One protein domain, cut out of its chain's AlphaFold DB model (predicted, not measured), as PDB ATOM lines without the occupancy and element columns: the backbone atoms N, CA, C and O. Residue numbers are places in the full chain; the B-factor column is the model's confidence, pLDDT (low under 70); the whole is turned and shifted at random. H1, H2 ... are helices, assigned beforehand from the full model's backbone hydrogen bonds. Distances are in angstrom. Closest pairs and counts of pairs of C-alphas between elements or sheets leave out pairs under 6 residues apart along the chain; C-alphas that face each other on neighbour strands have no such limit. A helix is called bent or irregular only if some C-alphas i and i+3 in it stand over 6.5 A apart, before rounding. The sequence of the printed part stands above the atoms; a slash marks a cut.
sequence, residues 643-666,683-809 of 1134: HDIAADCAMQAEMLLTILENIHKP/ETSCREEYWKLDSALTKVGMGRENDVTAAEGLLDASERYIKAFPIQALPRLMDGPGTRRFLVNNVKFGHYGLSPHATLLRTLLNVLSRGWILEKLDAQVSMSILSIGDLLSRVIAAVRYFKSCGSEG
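AT A GLANCE: This is residues 643 to 666 and 683 to 809 of the 1134 residues of an uncharacterized protein of Sistotremastrum niveocremeum HHB9708 (UniProt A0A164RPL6). A bundle of five helices is built in three levels: the hairpin of the longest helix, H6, and H5 lies in the middle, with the hairpin H2 and H3 packed over one side and the single helix H1 over the other. The short H4 lies off toward the far end of H6. The printed part has 151 residues, with six named helices, H1 to H6 in chain order, and no named strand; the class is all helix. It is compact, with a radius of gyration of the C-alphas of 16.1 A, and elongated, spanning 54 by 32 by 29 A.

IN THESE COORDINATES: H6, residues 771 to 807, is 44.2 A long, from C-alpha 771 at (82.364, 168.726, 148.791) to C-alpha 807 at (123.543, 156.745, 138.072). It is irregular, with C-alphas 776 and 779 8.9 A apart, and has a kink of 111 degrees near residue 778. H5 is residues 754 to 768, 21.2 A; H1, residues 643 to 664, 31.7 A, begins at (88.937, 170.206, 143.797). H2 is residues 684 to 702, 27.1 A; H3, residues 708 to 724, 24.2 A; H4, residues 737 to 746, 14.0 A.

HOW THE PARTS SIT: H1, H2, H3, H5 and H6 form an up and down bundle, each running against the one before it in the chain. H6 touches H5, closest C-alphas Leu 768 and Val 781 at 6.5 A. With residues 782 to 799 alone, H6 touches H1, Cys 649 to Gly 789 at 5.0 A between C-alphas. H2 touches H5 at a tilt of 37 degrees, only just steep; their closest C-alphas, Leu 697 and Leu 764, are 6.7 A apart. H3 touches H6, closest C-alphas Leu 715 and Ser 784 at 6.9 A. H4 is close to H6 but not clearly touching. Every O i to N i+4 pair is within hydrogen-bond range in H1 to H5, and 30 of 33 in H6.

THE WHOLE: Residues 667 to 682 are not printed; C-alphas 666 and 683 are 29.0 A apart across the cut. The link from H3 to H4 is long. Mean pLDDT of the printed part is 71.9, with 62 residues under 70, among them 726 to 756.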
ATOM      1  N   HIS A 643      89.020 171.597 144.241       78.31
ATOM      2  CA  HIS A 643      88.937 170.206 143.797       78.31
ATOM      3  C   HIS A 643      89.943 169.883 142.673       78.31
ATOM      4  O   HIS A 643      90.531 168.803 142.680       78.31
ATOM      5  N   ASP A 644      90.198 170.814 141.749       81.88
ATOM      6  CA  ASP A 644      91.202 170.639 140.685       81.88
ATOM      7  C   ASP A 644      92.622 170.661 141.263       81.88
ATOM      8  O   ASP A 644      93.434 169.788 140.961       81.88
ATOM      9  N   ILE A 645      92.895 171.594 142.184       81.56
ATOM     10  CA  ILE A 645      94.178 171.662 142.899       81.56
ATOM     11  C   ILE A 645      94.378 170.389 143.744       81.56
ATOM     12  O   ILE A 645      95.481 169.839 143.789       81.56
ATOM     13  N   ALA A 646      93.321 169.861 144.373       83.94
ATOM     14  CA  ALA A 646      93.388 168.588 145.090       83.94
ATOM     15  C   ALA A 646      93.660 167.394 144.161       83.94
ATOM     16  O   ALA A 646      94.381 166.481 144.565       83.94
ATOM     17  N   ALA A 647      93.127 167.399 142.934       82.62
ATOM     18  CA  ALA A 647      93.406 166.376 141.929       82.62
ATOM     19  C   ALA A 647      94.868 166.434 141.448       82.62
ATOM     20  O   ALA A 647      95.543 165.403 141.463       82.62
ATOM     21  N   ASP A 648      95.389 167.629 141.137       82.06
ATOM     22  CA  ASP A 648      96.809 167.847 140.814       82.06
ATOM     23  C   ASP A 648      97.722 167.338 141.951       82.06
ATOM     24  O   ASP A 648      98.680 166.596 141.719       82.06
ATOM     25  N   CYS A 649      97.405 167.683 143.205       85.62
ATOM     26  CA  CYS A 649      98.174 167.242 144.373       85.62
ATOM     27  C   CYS A 649      98.054 165.728 144.617       85.62
ATOM     28  O   CYS A 649      99.030 165.087 145.010       85.62
ATOM     29  N   ALA A 650      96.886 165.128 144.364       82.38
ATOM     30  CA  ALA A 650      96.704 163.682 144.465       82.38
ATOM     31  C   ALA A 650      97.532 162.950 143.399       82.38
ATOM     32  O   ALA A 650      98.225 161.994 143.734       82.38
ATOM     33  N   MET A 651      97.560 163.447 142.156       81.50
ATOM     34  CA  MET A 651      98.431 162.921 141.098       81.50
ATOM     35  C   MET A 651      99.920 163.038 141.452       81.50
ATOM     36  O   MET A 651     100.687 162.125 141.152       81.50
ATOM     37  N   GLN A 652     100.343 164.109 142.136       77.31
ATOM     38  CA  GLN A 652     101.707 164.199 142.672       77.31
ATOM     39  C   GLN A 652     101.977 163.146 143.759       77.31
ATOM     40  O   GLN A 652     103.055 162.553 143.766       77.31
ATOM     41  N   ALA A 653     101.015 162.873 144.646       78.38
ATOM     42  CA  ALA A 653     101.153 161.831 145.663       78.38
ATOM     43  C   ALA A 653     101.230 160.419 145.048       78.38
ATOM     44  O   ALA A 653     102.083 159.635 145.463       78.38
ATOM     45  N   GLU A 654     100.418 160.117 144.028       78.62
ATOM     46  CA  GLU A 654     100.503 158.852 143.279       78.62
ATOM     47  C   GLU A 654     101.832 158.732 142.529       78.62
ATOM     48  O   GLU A 654     102.546 157.746 142.691       78.62
ATOM     49  N   MET A 655     102.231 159.767 141.778       76.56
ATOM     50  CA  MET A 655     103.517 159.777 141.077       76.56
ATOM     51  C   MET A 655     104.688 159.596 142.052       76.56
ATOM     52  O   MET A 655     105.661 158.928 141.709       76.56
ATOM     53  N   LEU A 656     104.613 160.156 143.265       71.88
ATOM     54  CA  LEU A 656     105.609 159.909 144.302       71.88
ATOM     55  C   LEU A 656     105.626 158.430 144.713       71.88
ATOM     56  O   LEU A 656     106.700 157.835 144.671       71.88
ATOM     57  N   LEU A 657     104.482 157.822 145.048       69.19
ATOM     58  CA  LEU A 657     104.402 156.395 145.402       69.19
ATOM     59  C   LEU A 657     104.983 155.501 144.290       69.19
ATOM     60  O   LEU A 657     105.910 154.735 144.556       69.19
ATOM     61  N   THR A 658     104.591 155.719 143.032       68.25
ATOM     62  CA  THR A 658     105.152 155.005 141.871       68.25
ATOM     63  C   THR A 658     106.656 155.253 141.693       68.25
ATOM     64  O   THR A 658     107.411 154.339 141.351       68.25
ATOM     65  N   ILE A 659     107.151 156.471 141.951       63.94
ATOM     66  CA  ILE A 659     108.594 156.766 141.934       63.94
ATOM     67  C   ILE A 659     109.335 155.964 143.016       63.94
ATOM     68  O   ILE A 659     110.453 155.516 142.736       63.94
ATOM     69  N   LEU A 660     108.736 155.778 144.202       59.56
ATOM     70  CA  LEU A 660     109.288 155.004 145.321       59.56
ATOM     71  C   LEU A 660     109.243 153.490 145.067       59.56
ATOM     72  O   LEU A 660     110.235 152.804 145.304       59.56
ATOM     73  N   GLU A 661     108.145 152.953 144.540       58.78
ATOM     74  CA  GLU A 661     108.023 151.541 144.133       58.78
ATOM     75  C   GLU A 661     109.096 151.167 143.100       58.78
ATOM     76  O   GLU A 661     109.784 150.156 143.242       58.78
ATOM     77  N   ASN A 662     109.360 152.061 142.143       55.62
ATOM     78  CA  ASN A 662     110.451 151.910 141.177       55.62
ATOM     79  C   ASN A 662     111.871 152.101 141.764       55.62
ATOM     80  O   ASN A 662     112.841 151.946 141.030       55.62
ATOM     81  N   ILE A 663     112.037 152.436 143.052       52.03
ATOM     82  CA  ILE A 663     113.337 152.334 143.760       52.03
ATOM     83  C   ILE A 663     113.474 150.977 144.462       52.03
ATOM     84  O   ILE A 663     114.587 150.474 144.588       52.03
ATOM     85  N   HIS A 664     112.367 150.339 144.863       44.16
ATOM     86  CA  HIS A 664     112.383 148.998 145.467       44.16
ATOM     87  C   HIS A 664     112.733 147.881 144.467       44.16
ATOM     88  O   HIS A 664     113.019 146.761 144.887       44.16
ATOM     89  N   LYS A 665     112.773 148.189 143.163       40.38
ATOM     90  CA  LYS A 665     113.254 147.315 142.081       40.38
ATOM     91  C   LYS A 665     114.616 147.788 141.519       40.38
ATOM     92  O   LYS A 665     114.689 148.115 140.334       40.38
ATOM     93  N   PRO A 666     115.704 147.879 142.315       38.41
ATOM     94  CA  PRO A 666     117.006 148.267 141.785       38.41
ATOM     95  C   PRO A 666     117.575 147.124 140.935       38.41
ATOM     96  O   PRO A 666     117.717 146.000 141.413       38.41
ATOM     97  N   GLU A 683     114.471 162.654 166.288       42.84
ATOM     98  CA  GLU A 683     113.532 163.770 166.037       42.84
ATOM     99  C   GLU A 683     112.070 163.315 166.214       42.84
ATOM    100  O   GLU A 683     111.448 162.706 165.340       42.84
ATOM    101  N   THR A 684     111.526 163.578 167.404       52.09
ATOM    102  CA  THR A 684     110.196 163.126 167.849       52.09
ATOM    103  C   THR A 684     109.035 163.888 167.208       52.09
ATOM    104  O   THR A 684     107.962 163.313 167.027       52.09
ATOM    105  N   SER A 685     109.245 165.151 166.825       62.84
ATOM    106  CA  SER A 685     108.211 166.088 166.357       62.84
ATOM    107  C   SER A 685     107.407 165.565 165.158       62.84
ATOM    108  O   SER A 685     106.195 165.382 165.261       62.84
ATOM    109  N   CYS A 686     108.071 165.253 164.041       69.75
ATOM    110  CA  CYS A 686     107.416 164.761 162.822       69.75
ATOM    111  C   CYS A 686     106.653 163.444 163.062       69.75
ATOM    112  O   CYS A 686     105.545 163.253 162.557       69.75
ATOM    113  N   ARG A 687     107.207 162.550 163.898       67.81
ATOM    114  CA  ARG A 687     106.552 161.296 164.303       67.81
ATOM    115  C   ARG A 687     105.271 161.561 165.093       67.81
ATOM    116  O   ARG A 687     104.273 160.884 164.867       67.81
ATOM    117  N   GLU A 688     105.293 162.494 166.036       73.25
ATOM    118  CA  GLU A 688     104.109 162.827 166.824       73.25
ATOM    119  C   GLU A 688     103.019 163.498 165.987       73.25
ATOM    120  O   GLU A 688     101.860 163.088 166.072       73.25
ATOM    121  N   GLU A 689     103.372 164.485 165.160       82.56
ATOM    122  CA  GLU A 689     102.396 165.160 164.299       82.56
ATOM    123  C   GLU A 689     101.827 164.221 163.225       82.56
ATOM    124  O   GLU A 689     100.638 164.310 162.927       82.56
ATOM    125  N   TYR A 690     102.596 163.234 162.736       82.00
ATOM    126  CA  TYR A 690     102.067 162.146 161.896       82.00
ATOM    127  C   TYR A 690     100.913 161.402 162.591       82.00
ATOM    128  O   TYR A 690      99.848 161.227 162.001       82.00
ATOM    129  N   TRP A 691     101.082 160.987 163.853       78.94
ATOM    130  CA  TRP A 691     100.037 160.254 164.585       78.94
ATOM    131  C   TRP A 691      98.861 161.147 165.006       78.94
ATOM    132  O   TRP A 691      97.718 160.683 165.029       78.94
ATOM    133  N   LYS A 692      99.109 162.430 165.301       82.06
ATOM    134  CA  LYS A 692      98.052 163.426 165.555       82.06
ATOM    135  C   LYS A 692      97.209 163.646 164.288       82.06
ATOM    136  O   LYS A 692      95.979 163.619 164.376       82.06
ATOM    137  N   LEU A 693      97.850 163.743 163.119       88.06
ATOM    138  CA  LEU A 693      97.199 163.848 161.809       88.06
ATOM    139  C   LEU A 693      96.440 162.569 161.420       88.06
ATOM    140  O   LEU A 693      95.264 162.667 161.092       88.06
ATOM    141  N   ASP A 694      97.040 161.379 161.520       83.12
ATOM    142  CA  ASP A 694      96.364 160.092 161.251       83.12
ATOM    143  C   ASP A 694      95.127 159.898 162.154       83.12
ATOM    144  O   ASP A 694      94.063 159.458 161.707       83.12
ATOM    145  N   SER A 695      95.212 160.334 163.420       80.56
ATOM    146  CA  SER A 695      94.078 160.344 164.351       80.56
ATOM    147  C   SER A 695      92.979 161.334 163.941       80.56
ATOM    148  O   SER A 695      91.800 160.970 163.951       80.56
ATOM    149  N   ALA A 696      93.326 162.571 163.566       83.12
ATOM    150  CA  ALA A 696      92.363 163.567 163.084       83.12
ATOM    151  C   ALA A 696      91.695 163.124 161.770       83.12
ATOM    152  O   ALA A 696      90.471 163.167 161.636       83.12
ATOM    153  N   LEU A 697      92.490 162.593 160.841       84.25
ATOM    154  CA  LEU A 697      92.049 162.082 159.549       84.25
ATOM    155  C   LEU A 697      91.119 160.876 159.716       84.25
ATOM    156  O   LEU A 697      90.093 160.789 159.045       84.25
ATOM    157  N   THR A 698      91.412 159.995 160.677       78.31
ATOM    158  CA  THR A 698      90.519 158.895 161.070       78.31
ATOM    159  C   THR A 698      89.212 159.412 161.681       78.31
ATOM    160  O   THR A 698      88.149 158.885 161.352       78.31
ATOM    161  N   LYS A 699      89.243 160.464 162.516       76.06
ATOM    162  CA  LYS A 699      88.027 161.079 163.091       76.06
ATOM    163  C   LYS A 699      87.119 161.667 162.005       76.06
ATOM    164  O   LYS A 699      85.951 161.299 161.964       76.06
ATOM    165  N   VAL A 700      87.642 162.478 161.082       80.06
ATOM    166  CA  VAL A 700      86.865 163.021 159.938       80.06
ATOM    167  C   VAL A 700      86.492 161.922 158.930       80.06
ATOM    168  O   VAL A 700      85.442 161.965 158.285       80.06
ATOM    169  N   GLY A 701      87.323 160.885 158.810       71.31
ATOM    170  CA  GLY A 701      87.057 159.693 158.008       71.31
ATOM    171  C   GLY A 701      85.870 158.866 158.515       71.31
ATOM    172  O   GLY A 701      85.106 158.351 157.698       71.31
ATOM    173  N   MET A 702      85.705 158.771 159.839       66.25
ATOM    174  CA  MET A 702      84.638 158.035 160.537       66.25
ATOM    175  C   MET A 702      83.458 158.907 161.000       66.25
ATOM    176  O   MET A 702      82.457 158.365 161.479       66.25
ATOM    177  N   GLY A 703      83.587 160.231 160.918       59.28
ATOM    178  CA  GLY A 703      82.596 161.202 161.373       59.28
ATOM    179  C   GLY A 703      81.293 161.161 160.576       59.28
ATOM    180  O   GLY A 703      81.167 160.487 159.550       59.28
ATOM    181  N   ARG A 704      80.295 161.911 161.051       57.56
ATOM    182  CA  ARG A 704      79.104 162.204 160.243       57.56
ATOM    183  C   ARG A 704      79.473 163.252 159.187       57.56
ATOM    184  O   ARG A 704      80.331 164.095 159.431       57.56
ATOM    185  N   GLU A 705      78.817 163.213 158.027       61.91
ATOM    186  CA  GLU A 705      78.866 164.334 157.076       61.91
ATOM    187  C   GLU A 705      78.431 165.617 157.830       61.91
ATOM    188  O   GLU A 705      77.432 165.576 158.551       61.91
ATOM    189  N   ASN A 706      79.170 166.728 157.670       66.75
ATOM    190  CA  ASN A 706      79.008 168.027 158.364       66.75
ATOM    191  C   ASN A 706      79.614 168.209 159.777       66.75
ATOM    192  O   ASN A 706      79.266 169.181 160.446       66.75
ATOM    193  N   ASP A 707      80.544 167.363 160.231       82.94
ATOM    194  CA  ASP A 707      81.325 167.628 161.458       82.94
ATOM    195  C   ASP A 707      82.442 168.668 161.199       82.94
ATOM    196  O   ASP A 707      83.572 168.319 160.851       82.94
ATOM    197  N   VAL A 708      82.094 169.961 161.286       83.69
ATOM    198  CA  VAL A 708      82.991 171.087 160.944       83.69
ATOM    199  C   VAL A 708      84.171 171.180 161.912       83.69
ATOM    200  O   VAL A 708      85.307 171.234 161.462       83.69
ATOM    201  N   THR A 709      83.935 171.075 163.221       85.88
ATOM    202  CA  THR A 709      84.997 171.152 164.241       85.88
ATOM    203  C   THR A 709      86.006 170.007 164.137       85.88
ATOM    204  O   THR A 709      87.195 170.190 164.406       85.88
ATOM    205  N   ALA A 710      85.583 168.821 163.683       84.81
ATOM    206  CA  ALA A 710      86.528 167.761 163.339       84.81
ATOM    207  C   ALA A 710      87.363 168.091 162.084       84.81
ATOM    208  O   ALA A 710      88.522 167.681 162.020       84.81
ATOM    209  N   ALA A 711      86.802 168.810 161.104       86.75
ATOM    210  CA  ALA A 711      87.508 169.241 159.894       86.75
ATOM    211  C   ALA A 711      88.487 170.402 160.164       86.75
ATOM    212  O   ALA A 711      89.620 170.346 159.693       86.75
ATOM    213  N   GLU A 712      88.117 171.379 160.993       88.44
ATOM    214  CA  GLU A 712      89.014 172.429 161.509       88.44
ATOM    215  C   GLU A 712      90.210 171.797 162.244       88.44
ATOM    216  O   GLU A 712      91.366 172.007 161.876       88.44
ATOM    217  N   GLY A 713      89.945 170.879 163.183       88.50
ATOM    218  CA  GLY A 713      90.994 170.132 163.887       88.50
ATOM    219  C   GLY A 713      91.835 169.197 162.998       88.50
ATOM    220  O   GLY A 713      92.915 168.768 163.414       88.50
ATOM    221  N   LEU A 714      91.373 168.876 161.782       91.62
ATOM    222  CA  LEU A 714      92.158 168.180 160.756       91.62
ATOM    223  C   LEU A 714      93.070 169.148 159.991       91.62
ATOM    224  O   LEU A 714      94.221 168.796 159.732       91.62
ATOM    225  N   LEU A 715      92.596 170.358 159.679       91.88
ATOM    226  CA  LEU A 715      93.412 171.418 159.081       91.88
ATOM    227  C   LEU A 715      94.556 171.802 160.030       91.88
ATOM    228  O   LEU A 715      95.719 171.693 159.634       91.88
ATOM    229  N   ASP A 716      94.263 172.060 161.310       90.44
ATOM    230  CA  ASP A 716      95.266 172.321 162.359       90.44
ATOM    231  C   ASP A 716      96.323 171.213 162.478       90.44
ATOM    232  O   ASP A 716      97.500 171.471 162.754       90.44
ATOM    233  N   ALA A 717      95.904 169.949 162.365       88.94
ATOM    234  CA  ALA A 717      96.814 168.806 162.418       88.94
ATOM    235  C   ALA A 717      97.653 168.698 161.134       88.94
ATOM    236  O   ALA A 717      98.830 168.343 161.198       88.94
ATOM    237  N   SER A 718      97.075 169.040 159.977       90.94
ATOM    238  CA  SER A 718      97.793 169.051 158.702       90.94
ATOM    239  C   SER A 718      98.843 170.158 158.640       90.94
ATOM    240  O   SER A 718      99.981 169.875 158.270       90.94
ATOM    241  N   GLU A 719      98.524 171.374 159.097       89.06
ATOM    242  CA  GLU A 719      99.496 172.464 159.176       89.06
ATOM    243  C   GLU A 719     100.667 172.104 160.086       89.06
ATOM    244  O   GLU A 719     101.817 172.272 159.688       89.06
ATOM    245  N   ARG A 720     100.399 171.588 161.295       87.88
ATOM    246  CA  ARG A 720     101.455 171.177 162.233       87.88
ATOM    247  C   ARG A 720     102.332 170.069 161.667       87.88
ATOM    248  O   ARG A 720     103.547 170.146 161.794       87.88
ATOM    249  N   TYR A 721     101.742 169.087 160.990       87.44
ATOM    250  CA  TYR A 721     102.492 168.033 160.313       87.44
ATOM    251  C   TYR A 721     103.362 168.567 159.163       87.44
ATOM    252  O   TYR A 721     104.530 168.195 159.073       87.44
ATOM    253  N   ILE A 722     102.852 169.485 158.334       85.69
ATOM    254  CA  ILE A 722     103.630 170.134 157.260       85.69
ATOM    255  C   ILE A 722     104.770 170.983 157.857       85.69
ATOM    256  O   ILE A 722     105.910 170.882 157.403       85.69
ATOM    257  N   LYS A 723     104.489 171.736 158.931       83.75
ATOM    258  CA  LYS A 723     105.457 172.529 159.721       83.75
ATOM    259  C   LYS A 723     106.453 171.672 160.522       83.75
ATOM    260  O   LYS A 723     107.483 172.183 160.955       83.75
ATOM    261  N   ALA A 724     106.190 170.376 160.694       77.75
ATOM    262  CA  ALA A 724     107.109 169.404 161.292       77.75
ATOM    263  C   ALA A 724     107.847 168.545 160.247       77.75
ATOM    264  O   ALA A 724     108.718 167.756 160.606       77.75
ATOM    265  N   PHE A 725     107.517 168.666 158.957       77.38
ATOM    266  CA  PHE A 725     108.081 167.805 157.921       77.38
ATOM    267  C   PHE A 725     109.518 168.236 157.560       77.38
ATOM    268  O   PHE A 725     109.750 169.427 157.339       77.38
ATOM    269  N   PRO A 726     110.497 167.319 157.424       65.38
ATOM    270  CA  PRO A 726     111.908 167.693 157.230       65.38
ATOM    271  C   PRO A 726     112.217 168.374 155.881       65.38
ATOM    272  O   PRO A 726     113.279 168.966 155.706       65.38
ATOM    273  N   ILE A 727     111.299 168.331 154.908       66.25
ATOM    274  CA  ILE A 727     111.472 168.904 153.557       66.25
ATOM    275  C   ILE A 727     110.804 170.292 153.432       66.25
ATOM    276  O   ILE A 727     110.017 170.573 152.528       66.25
ATOM    277  N   GLN A 728     111.135 171.198 154.355       61.34
ATOM    278  CA  GLN A 728     110.575 172.560 154.397       61.34
ATOM    279  C   GLN A 728     111.393 173.635 153.663       61.34
ATOM    280  O   GLN A 728     110.875 174.729 153.440       61.34
ATOM    281  N   ALA A 729     112.624 173.345 153.229       58.91
ATOM    282  CA  ALA A 729     113.500 174.351 152.618       58.91
ATOM    283  C   ALA A 729     114.476 173.796 151.558       58.91
ATOM    284  O   ALA A 729     115.655 174.142 151.576       58.91
ATOM    285  N   LEU A 730     114.014 172.971 150.601       59.50
ATOM    286  CA  LEU A 730     114.823 172.770 149.387       59.50
ATOM    287  C   LEU A 730     115.023 174.128 148.693       59.50
ATOM    288  O   LEU A 730     114.024 174.800 148.406       59.50
ATOM    289  N   PRO A 731     116.264 174.516 148.348       56.81
ATOM    290  CA  PRO A 731     116.488 175.576 147.379       56.81
ATOM    291  C   PRO A 731     115.768 175.212 146.075       56.81
ATOM    292  O   PRO A 731     115.948 174.116 145.552       56.81
ATOM    293  N   ARG A 732     114.945 176.120 145.535       52.03
ATOM    294  CA  ARG A 732     114.179 175.878 144.291       52.03
ATOM    295  C   ARG A 732     115.053 175.772 143.028       52.03
ATOM    296  O   ARG A 732     114.517 175.555 141.948       52.03
ATOM    297  N   LEU A 733     116.367 175.965 143.149       47.62
ATOM    298  CA  LEU A 733     117.343 176.008 142.061       47.62
ATOM    299  C   LEU A 733     118.686 175.409 142.508       47.62
ATOM    300  O   LEU A 733     119.035 175.473 143.686       47.62
ATOM    301  N   MET A 734     119.459 174.960 141.513       46.59
ATOM    302  CA  MET A 734     120.824 174.411 141.570       46.59
ATOM    303  C   MET A 734     120.951 172.942 142.011       46.59
ATOM    304  O   MET A 734     120.954 172.615 143.201       46.59
ATOM    305  N   ASP A 735     121.233 172.074 141.036       52.00
ATOM    306  CA  ASP A 735     121.767 170.715 141.203       52.00
ATOM    307  C   ASP A 735     123.242 170.748 141.655       52.00
ATOM    308  O   ASP A 735     124.159 170.314 140.962       52.00
ATOM    309  N   GLY A 736     123.490 171.344 142.824       55.31
ATOM    310  CA  GLY A 736     124.830 171.604 143.347       55.31
ATOM    311  C   GLY A 736     125.196 170.786 144.594       55.31
ATOM    312  O   GLY A 736     124.324 170.263 145.295       55.31
ATOM    313  N   PRO A 737     126.490 170.748 144.970       55.16
ATOM    314  CA  PRO A 737     126.947 170.084 146.194       55.16
ATOM    315  C   PRO A 737     126.367 170.705 147.480       55.16
ATOM    316  O   PRO A 737     126.312 170.034 148.511       55.16
ATOM    317  N   GLY A 738     125.891 171.957 147.428       57.62
ATOM    318  CA  GLY A 738     125.106 172.574 148.503       57.62
ATOM    319  C   GLY A 738     123.768 171.861 148.722       57.62
ATOM    320  O   GLY A 738     123.469 171.459 149.844       57.62
ATOM    321  N   THR A 739     123.020 171.606 147.646       61.81
ATOM    322  CA  THR A 739     121.760 170.847 147.661       61.81
ATOM    323  C   THR A 739     121.989 169.411 148.133       61.81
ATOM    324  O   THR A 739     121.260 168.938 149.001       61.81
ATOM    325  N   ARG A 740     123.079 168.755 147.696       58.25
ATOM    326  CA  ARG A 740     123.494 167.436 148.216       58.25
ATOM    327  C   ARG A 740     123.696 167.434 149.735       58.25
ATOM    328  O   ARG A 740     123.157 166.569 150.419       58.25
ATOM    329  N   ARG A 741     124.455 168.403 150.266       58.53
ATOM    330  CA  ARG A 741     124.704 168.544 151.715       58.53
ATOM    331  C   ARG A 741     123.423 168.866 152.482       58.53
ATOM    332  O   ARG A 741     123.192 168.271 153.529       58.53
ATOM    333  N   PHE A 742     122.579 169.755 151.956       61.66
ATOM    334  CA  PHE A 742     121.278 170.058 152.551       61.66
ATOM    335  C   PHE A 742     120.412 168.795 152.652       61.66
ATOM    336  O   PHE A 742     119.905 168.492 153.731       61.66
ATOM    337  N   LEU A 743     120.301 168.036 151.561       61.25
ATOM    338  CA  LEU A 743     119.499 166.819 151.501       61.25
ATOM    339  C   LEU A 743     120.009 165.734 152.461       61.25
ATOM    340  O   LEU A 743     119.222 165.212 153.241       61.25
ATOM    341  N   VAL A 744     121.313 165.436 152.467       56.31
ATOM    342  CA  VAL A 744     121.909 164.416 153.358       56.31
ATOM    343  C   VAL A 744     121.798 164.797 154.844       56.31
ATOM    344  O   VAL A 744     121.604 163.925 155.694       56.31
ATOM    345  N   ASN A 745     121.897 166.088 155.174       54.94
ATOM    346  CA  ASN A 745     121.873 166.535 156.567       54.94
ATOM    347  C   ASN A 745     120.451 166.649 157.136       54.94
ATOM    348  O   ASN A 745     120.242 166.243 158.279       54.94
ATOM    349  N   ASN A 746     119.503 167.189 156.357       53.44
ATOM    350  CA  ASN A 746     118.164 167.565 156.834       53.44
ATOM    351  C   ASN A 746     117.073 166.556 156.446       53.44
ATOM    352  O   ASN A 746     116.090 166.418 157.168       53.44
ATOM    353  N   VAL A 747     117.214 165.832 155.330       53.56
ATOM    354  CA  VAL A 747     116.226 164.812 154.956       53.56
ATOM    355  C   VAL A 747     116.606 163.505 155.626       53.56
ATOM    356  O   VAL A 747     117.543 162.828 155.209       53.56
ATOM    357  N   LYS A 748     115.868 163.155 156.683       53.50
ATOM    358  CA  LYS A 748     116.001 161.891 157.418       53.50
ATOM    359  C   LYS A 748     114.619 161.371 157.801       53.50
ATOM    360  O   LYS A 748     114.110 161.628 158.888       53.50
ATOM    361  N   PHE A 749     113.990 160.634 156.888       51.06
ATOM    362  CA  PHE A 749     112.784 159.870 157.214       51.06
ATOM    363  C   PHE A 749     113.205 158.667 158.056       51.06
ATOM    364  O   PHE A 749     113.685 157.681 157.509       51.06
ATOM    365  N   GLY A 750     113.091 158.794 159.383       48.09
ATOM    366  CA  GLY A 750     113.516 157.773 160.347       48.09
ATOM    367  C   GLY A 750     112.633 156.519 160.334       48.09
ATOM    368  O   GLY A 750     112.261 156.018 159.279       48.09
ATOM    369  N   HIS A 751     112.251 156.031 161.518       41.59
ATOM    370  CA  HIS A 751     111.535 154.764 161.782       41.59
ATOM    371  C   HIS A 751     110.192 154.488 161.043       41.59
ATOM    372  O   HIS A 751     109.464 153.592 161.457       41.59
ATOM    373  N   TYR A 752     109.821 155.224 159.997       49.84
ATOM    374  CA  TYR A 752     108.644 154.946 159.160       49.84
ATOM    375  C   TYR A 752     108.921 155.017 157.646       49.84
ATOM    376  O   TYR A 752     108.063 154.609 156.871       49.84
ATOM    377  N   GLY A 753     110.088 155.513 157.204       57.00
ATOM    378  CA  GLY A 753     110.384 155.732 155.781       57.00
ATOM    379  C   GLY A 753     109.421 156.710 155.083       57.00
ATOM    380  O   GLY A 753     108.495 157.252 155.684       57.00
ATOM    381  N   LEU A 754     109.629 156.967 153.788       68.06
ATOM    382  CA  LEU A 754     108.854 157.977 153.050       68.06
ATOM    383  C   LEU A 754     107.469 157.494 152.564       68.06
ATOM    384  O   LEU A 754     106.546 158.301 152.446       68.06
ATOM    385  N   SER A 755     107.288 156.194 152.305       66.25
ATOM    386  CA  SER A 755     106.028 155.650 151.755       66.25
ATOM    387  C   SER A 755     104.789 155.931 152.641       66.25
ATOM    388  O   SER A 755     103.795 156.453 152.121       66.25
ATOM    389  N   PRO A 756     104.813 155.714 153.976       64.31
ATOM    390  CA  PRO A 756     103.676 156.047 154.839       64.31
ATOM    391  C   PRO A 756     103.359 157.545 154.880       64.31
ATOM    392  O   PRO A 756     102.188 157.917 154.882       64.31
ATOM    393  N   HIS A 757     104.375 158.414 154.837       74.69
ATOM    394  CA  HIS A 757     104.182 159.865 154.764       74.69
ATOM    395  C   HIS A 757     103.467 160.286 153.465       74.69
ATOM    396  O   HIS A 757     102.521 161.074 153.518       74.69
ATOM    397  N   ALA A 758     103.864 159.726 152.316       76.25
ATOM    398  CA  ALA A 758     103.185 159.948 151.034       76.25
ATOM    399  C   ALA A 758     101.747 159.391 151.041       76.25
ATOM    400  O   ALA A 758     100.814 160.065 150.602       76.25
ATOM    401  N   THR A 759     101.547 158.205 151.624       77.88
ATOM    402  CA  THR A 759     100.228 157.567 151.780       77.88
ATOM    403  C   THR A 759      99.286 158.400 152.660       77.88
ATOM    404  O   THR A 759      98.102 158.550 152.337       77.88
ATOM    405  N   LEU A 760      99.798 158.987 153.750       81.44
ATOM    406  CA  LEU A 760      99.029 159.873 154.628       81.44
ATOM    407  C   LEU A 760      98.632 161.164 153.901       81.44
ATOM    408  O   LEU A 760      97.461 161.536 153.944       81.44
ATOM    409  N   LEU A 761      99.556 161.797 153.166       85.38
ATOM    410  CA  LEU A 761      99.261 162.982 152.346       85.38
ATOM    411  C   LEU A 761      98.221 162.685 151.251       85.38
ATOM    412  O   LEU A 761      97.260 163.442 151.104       85.38
ATOM    413  N   ARG A 762      98.332 161.545 150.551       85.06
ATOM    414  CA  ARG A 762      97.316 161.084 149.585       85.06
ATOM    415  C   ARG A 762      95.942 160.935 150.241       85.06
ATOM    416  O   ARG A 762      94.928 161.337 149.675       85.06
ATOM    417  N   THR A 763      95.895 160.358 151.440       84.31
ATOM    418  CA  THR A 763      94.636 160.114 152.163       84.31
ATOM    419  C   THR A 763      94.036 161.415 152.707       84.31
ATOM    420  O   THR A 763      92.819 161.590 152.654       84.31
ATOM    421  N   LEU A 764      94.875 162.358 153.144       88.94
ATOM    422  CA  LEU A 764      94.482 163.705 153.557       88.94
ATOM    423  C   LEU A 764      93.834 164.485 152.408       88.94
ATOM    424  O   LEU A 764      92.720 164.975 152.568       88.94
ATOM    425  N   LEU A 765      94.467 164.524 151.231       88.06
ATOM    426  CA  LEU A 765      93.910 165.171 150.034       88.06
ATOM    427  C   LEU A 765      92.544 164.585 149.635       88.06
ATOM    428  O   LEU A 765      91.633 165.332 149.290       88.06
ATOM    429  N   ASN A 766      92.365 163.265 149.760       85.06
ATOM    430  CA  ASN A 766      91.089 162.569 149.526       85.06
ATOM    431  C   ASN A 766      90.001 162.839 150.592       85.06
ATOM    432  O   ASN A 766      88.836 162.480 150.393       85.06
ATOM    433  N   VAL A 767      90.353 163.431 151.738       86.94
ATOM    434  CA  VAL A 767      89.386 163.898 152.743       86.94
ATOM    435  C   VAL A 767      89.115 165.390 152.582       86.94
ATOM    436  O   VAL A 767      87.950 165.773 152.594       86.94
ATOM    437  N   LEU A 768      90.143 166.212 152.359       86.94
ATOM    438  CA  LEU A 768      89.993 167.654 152.138       86.94
ATOM    439  C   LEU A 768      89.174 167.982 150.877       86.94
ATOM    440  O   LEU A 768      88.374 168.908 150.904       86.94
ATOM    441  N   SER A 769      89.277 167.179 149.812       84.69
ATOM    442  CA  SER A 769      88.498 167.345 148.570       84.69
ATOM    443  C   SER A 769      87.016 166.938 148.655       84.69
ATOM    444  O   SER A 769      86.304 166.949 147.649       84.69
ATOM    445  N   ARG A 770      86.510 166.564 149.839       85.56
ATOM    446  CA  ARG A 770      85.080 166.281 150.039       85.56
ATOM    447  C   ARG A 770      84.273 167.575 149.902       85.56
ATOM    448  O   ARG A 770      84.530 168.512 150.646       85.56
ATOM    449  N   GLY A 771      83.242 167.569 149.048       82.38
ATOM    450  CA  GLY A 771      82.364 168.726 148.791       82.38
ATOM    451  C   GLY A 771      81.982 169.505 150.052       82.38
ATOM    452  O   GLY A 771      82.376 170.652 150.178       82.38
ATOM    453  N   TRP A 772      81.384 168.854 151.058       83.62
ATOM    454  CA  TRP A 772      80.964 169.524 152.303       83.62
ATOM    455  C   TRP A 772      82.092 170.168 153.136       83.62
ATOM    456  O   TRP A 772      81.796 170.982 154.006       83.62
ATOM    457  N   ILE A 773      83.359 169.789 152.923       84.19
ATOM    458  CA  ILE A 773      84.527 170.418 153.565       84.19
ATOM    459  C   ILE A 773      84.968 171.638 152.746       84.19
ATOM    460  O   ILE A 773      85.165 172.705 153.325       84.19
ATOM    461  N   LEU A 774      85.032 171.511 151.416       83.44
ATOM    462  CA  LEU A 774      85.278 172.638 150.506       83.44
ATOM    463  C   LEU A 774      84.197 173.721 150.665       83.44
ATOM    464  O   LEU A 774      84.510 174.856 150.984       83.44
ATOM    465  N   GLU A 775      82.919 173.345 150.592       82.25
ATOM    466  CA  GLU A 775      81.736 174.212 150.748       82.25
ATOM    467  C   GLU A 775      81.686 175.003 152.071       82.25
ATOM    468  O   GLU A 775      80.909 175.949 152.179       82.25
ATOM    469  N   LYS A 776      82.461 174.609 153.093       83.06
ATOM    470  CA  LYS A 776      82.392 175.186 154.450       83.06
ATOM    471  C   LYS A 776      83.670 175.844 154.950       83.06
ATOM    472  O   LYS A 776      83.584 176.704 155.817       83.06
ATOM    473  N   LEU A 777      84.830 175.429 154.450       80.81
ATOM    474  CA  LEU A 777      86.146 175.878 154.919       80.81
ATOM    475  C   LEU A 777      87.061 176.285 153.741       80.81
ATOM    476  O   LEU A 777      88.282 176.328 153.894       80.81
ATOM    477  N   ASP A 778      86.473 176.569 152.569       77.31
ATOM    478  CA  ASP A 778      87.107 176.686 151.242       77.31
ATOM    479  C   ASP A 778      88.505 177.322 151.240       77.31
ATOM    480  O   ASP A 778      89.469 176.717 150.771       77.31
ATOM    481  N   ALA A 779      88.648 178.515 151.827       79.12
ATOM    482  CA  ALA A 779      89.911 179.249 151.858       79.12
ATOM    483  C   ALA A 779      91.011 178.530 152.668       79.12
ATOM    484  O   ALA A 779      92.142 178.392 152.195       79.12
ATOM    485  N   GLN A 780      90.689 178.026 153.865       80.94
ATOM    486  CA  GLN A 780      91.639 177.296 154.719       80.94
ATOM    487  C   GLN A 780      92.022 175.946 154.094       80.94
ATOM    488  O   GLN A 780      93.188 175.535 154.117       80.94
ATOM    489  N   VAL A 781      91.041 175.268 153.491       85.06
ATOM    490  CA  VAL A 781      91.239 173.975 152.830       85.06
ATOM    491  C   VAL A 781      92.092 174.142 151.573       85.06
ATOM    492  O   VAL A 781      93.051 173.395 151.391       85.06
ATOM    493  N   SER A 782      91.830 175.170 150.762       82.44
ATOM    494  CA  SER A 782      92.630 175.523 149.581       82.44
ATOM    495  C   SER A 782      94.089 175.817 149.934       82.44
ATOM    496  O   SER A 782      94.995 175.263 149.309       82.44
ATOM    497  N   MET A 783      94.340 176.618 150.977       83.50
ATOM    498  CA  MET A 783      95.702 176.903 151.455       83.50
ATOM    499  C   MET A 783      96.422 175.650 151.973       83.50
ATOM    500  O   MET A 783      97.620 175.472 151.726       83.50
ATOM    501  N   SER A 784      95.692 174.745 152.630       85.94
ATOM    502  CA  SER A 784      96.230 173.462 153.100       85.94
ATOM    503  C   SER A 784      96.578 172.530 151.935       85.94
ATOM    504  O   SER A 784      97.672 171.967 151.903       85.94
ATOM    505  N   ILE A 785      95.703 172.419 150.928       86.62
ATOM    506  CA  ILE A 785      95.947 171.642 149.701       86.62
ATOM    507  C   ILE A 785      97.173 172.183 148.947       86.62
ATOM    508  O   ILE A 785      98.060 171.405 148.595       86.62
ATOM    509  N   LEU A 786      97.276 173.503 148.758       84.94
ATOM    510  CA  LEU A 786      98.433 174.141 148.110       84.94
ATOM    511  C   LEU A 786      99.746 173.862 148.861       84.94
ATOM    512  O   LEU A 786     100.765 173.562 148.237       84.94
ATOM    513  N   SER A 787      99.709 173.897 150.196       86.75
ATOM    514  CA  SER A 787     100.864 173.589 151.050       86.75
ATOM    515  C   SER A 787     101.297 172.121 150.944       86.75
ATOM    516  O   SER A 787     102.496 171.831 150.922       86.75
ATOM    517  N   ILE A 788     100.344 171.191 150.806       87.94
ATOM    518  CA  ILE A 788     100.623 169.774 150.517       87.94
ATOM    519  C   ILE A 788     101.250 169.615 149.122       87.94
ATOM    520  O   ILE A 788     102.191 168.839 148.971       87.94
ATOM    521  N   GLY A 789     100.775 170.358 148.117       82.81
ATOM    522  CA  GLY A 789     101.315 170.339 146.753       82.81
ATOM    523  C   GLY A 789     102.769 170.813 146.656       82.81
ATOM    524  O   GLY A 789     103.606 170.110 146.091       82.81
ATOM    525  N   ASP A 790     103.106 171.963 147.254       83.81
ATOM    526  CA  ASP A 790     104.498 172.454 147.314       83.81
ATOM    527  C   ASP A 790     105.392 171.452 148.070       83.81
ATOM    528  O   ASP A 790     106.487 171.125 147.606       83.81
ATOM    529  N   LEU A 791     104.903 170.869 149.174       83.81
ATOM    530  CA  LEU A 791     105.618 169.811 149.893       83.81
ATOM    531  C   LEU A 791     105.877 168.571 149.016       83.81
ATOM    532  O   LEU A 791     107.026 168.140 148.897       83.81
ATOM    533  N   LEU A 792     104.845 168.008 148.378       81.12
ATOM    534  CA  LEU A 792     104.980 166.844 147.496       81.12
ATOM    535  C   LEU A 792     105.944 167.133 146.341       81.12
ATOM    536  O   LEU A 792     106.844 166.332 146.090       81.12
ATOM    537  N   SER A 793     105.833 168.302 145.706       79.38
ATOM    538  CA  SER A 793     106.742 168.748 144.642       79.38
ATOM    539  C   SER A 793     108.209 168.770 145.090       79.38
ATOM    540  O   SER A 793     109.083 168.277 144.372       79.38
ATOM    541  N   ARG A 794     108.499 169.265 146.303       75.44
ATOM    542  CA  ARG A 794     109.860 169.272 146.879       75.44
ATOM    543  C   ARG A 794     110.365 167.865 147.205       75.44
ATOM    544  O   ARG A 794     111.536 167.571 146.970       75.44
ATOM    545  N   VAL A 795     109.494 166.989 147.713       74.62
ATOM    546  CA  VAL A 795     109.816 165.573 147.968       74.62
ATOM    547  C   VAL A 795     110.140 164.852 146.652       74.62
ATOM    548  O   VAL A 795     111.159 164.170 146.562       74.62
ATOM    549  N   ILE A 796     109.331 165.051 145.607       73.81
ATOM    550  CA  ILE A 796     109.563 164.501 144.262       73.81
ATOM    551  C   ILE A 796     110.899 164.997 143.693       73.81
ATOM    552  O   ILE A 796     111.658 164.195 143.149       73.81
ATOM    553  N   ALA A 797     111.212 166.290 143.835       71.56
ATOM    554  CA  ALA A 797     112.488 166.858 143.399       71.56
ATOM    555  C   ALA A 797     113.681 166.218 144.131       71.56
ATOM    556  O   ALA A 797     114.616 165.752 143.480       71.56
ATOM    557  N   ALA A 798     113.614 166.100 145.462       70.25
ATOM    558  CA  ALA A 798     114.637 165.425 146.260       70.25
ATOM    559  C   ALA A 798     114.842 163.963 145.821       70.25
ATOM    560  O   ALA A 798     115.972 163.532 145.602       70.25
ATOM    561  N   VAL A 799     113.760 163.199 145.627       69.44
ATOM    562  CA  VAL A 799     113.847 161.790 145.203       69.44
ATOM    563  C   VAL A 799     114.380 161.651 143.768       69.44
ATOM    564  O   VAL A 799     115.139 160.721 143.495       69.44
ATOM    565  N   ARG A 800     114.057 162.579 142.854       67.56
ATOM    566  CA  ARG A 800     114.655 162.623 141.503       67.56
ATOM    567  C   ARG A 800     116.160 162.909 141.557       67.56
ATOM    568  O   ARG A 800     116.911 162.192 140.905       67.56
ATOM    569  N   TYR A 801     116.592 163.862 142.385       65.56
ATOM    570  CA  TYR A 801     118.010 164.160 142.623       65.56
ATOM    571  C   TYR A 801     118.771 162.946 143.194       65.56
ATOM    572  O   TYR A 801     119.863 162.602 142.743       65.56
ATOM    573  N   PHE A 802     118.167 162.223 144.144       60.28
ATOM    574  CA  PHE A 802     118.754 160.986 144.665       60.28
ATOM    575  C   PHE A 802     118.842 159.866 143.610       60.28
ATOM    576  O   PHE A 802     119.776 159.065 143.674       60.28
ATOM    577  N   LYS A 803     117.936 159.818 142.618       59.12
ATOM    578  CA  LYS A 803     118.055 158.894 141.473       59.12
ATOM    579  C   LYS A 803     119.210 159.273 140.537       59.12
ATOM    580  O   LYS A 803     119.997 158.390 140.208       59.12
ATOM    581  N   SER A 804     119.348 160.542 140.139       57.00
ATOM    582  CA  SER A 804     120.406 160.963 139.201       57.00
ATOM    583  C   SER A 804     121.812 160.769 139.777       57.00
ATOM    584  O   SER A 804     122.656 160.157 139.119       57.00
ATOM    585  N   CYS A 805     122.050 161.146 141.038       53.34
ATOM    586  CA  CYS A 805     123.343 160.888 141.681       53.34
ATOM    587  C   CYS A 805     123.663 159.390 141.856       53.34
ATOM    588  O   CYS A 805     124.834 159.032 141.991       53.34
ATOM    589  N   GLY A 806     122.652 158.512 141.852       50.84
ATOM    590  CA  GLY A 806     122.843 157.059 141.860       50.84
ATOM    591  C   GLY A 806     123.404 156.517 140.540       50.84
ATOM    592  O   GLY A 806     124.219 155.598 140.556       50.84
ATOM    593  N   SER A 807     123.023 157.111 139.402       45.81
ATOM    594  CA  SER A 807     123.543 156.745 138.072       45.81
ATOM    595  C   SER A 807     124.953 157.271 137.772       45.81
ATOM    596  O   SER A 807     125.632 156.721 136.912       45.81
ATOM    597  N   GLU A 808     125.427 158.297 138.483       43.16
ATOM    598  CA  GLU A 808     126.721 158.960 138.229       43.16
ATOM    599  C   GLU A 808     127.937 158.241 138.851       43.16
ATOM    600  O   GLU A 808     129.040 158.784 138.877       43.16
ATOM    601  N   GLY A 809     127.764 157.043 139.424       40.12
ATOM    602  CA  GLY A 809     128.855 156.272 140.045       40.12
ATOM    603  C   GLY A 809     129.458 156.898 141.316       40.12
ATOM    604  O   GLY A 809     130.386 156.339 141.904       40.12
TER     605      GLY A 809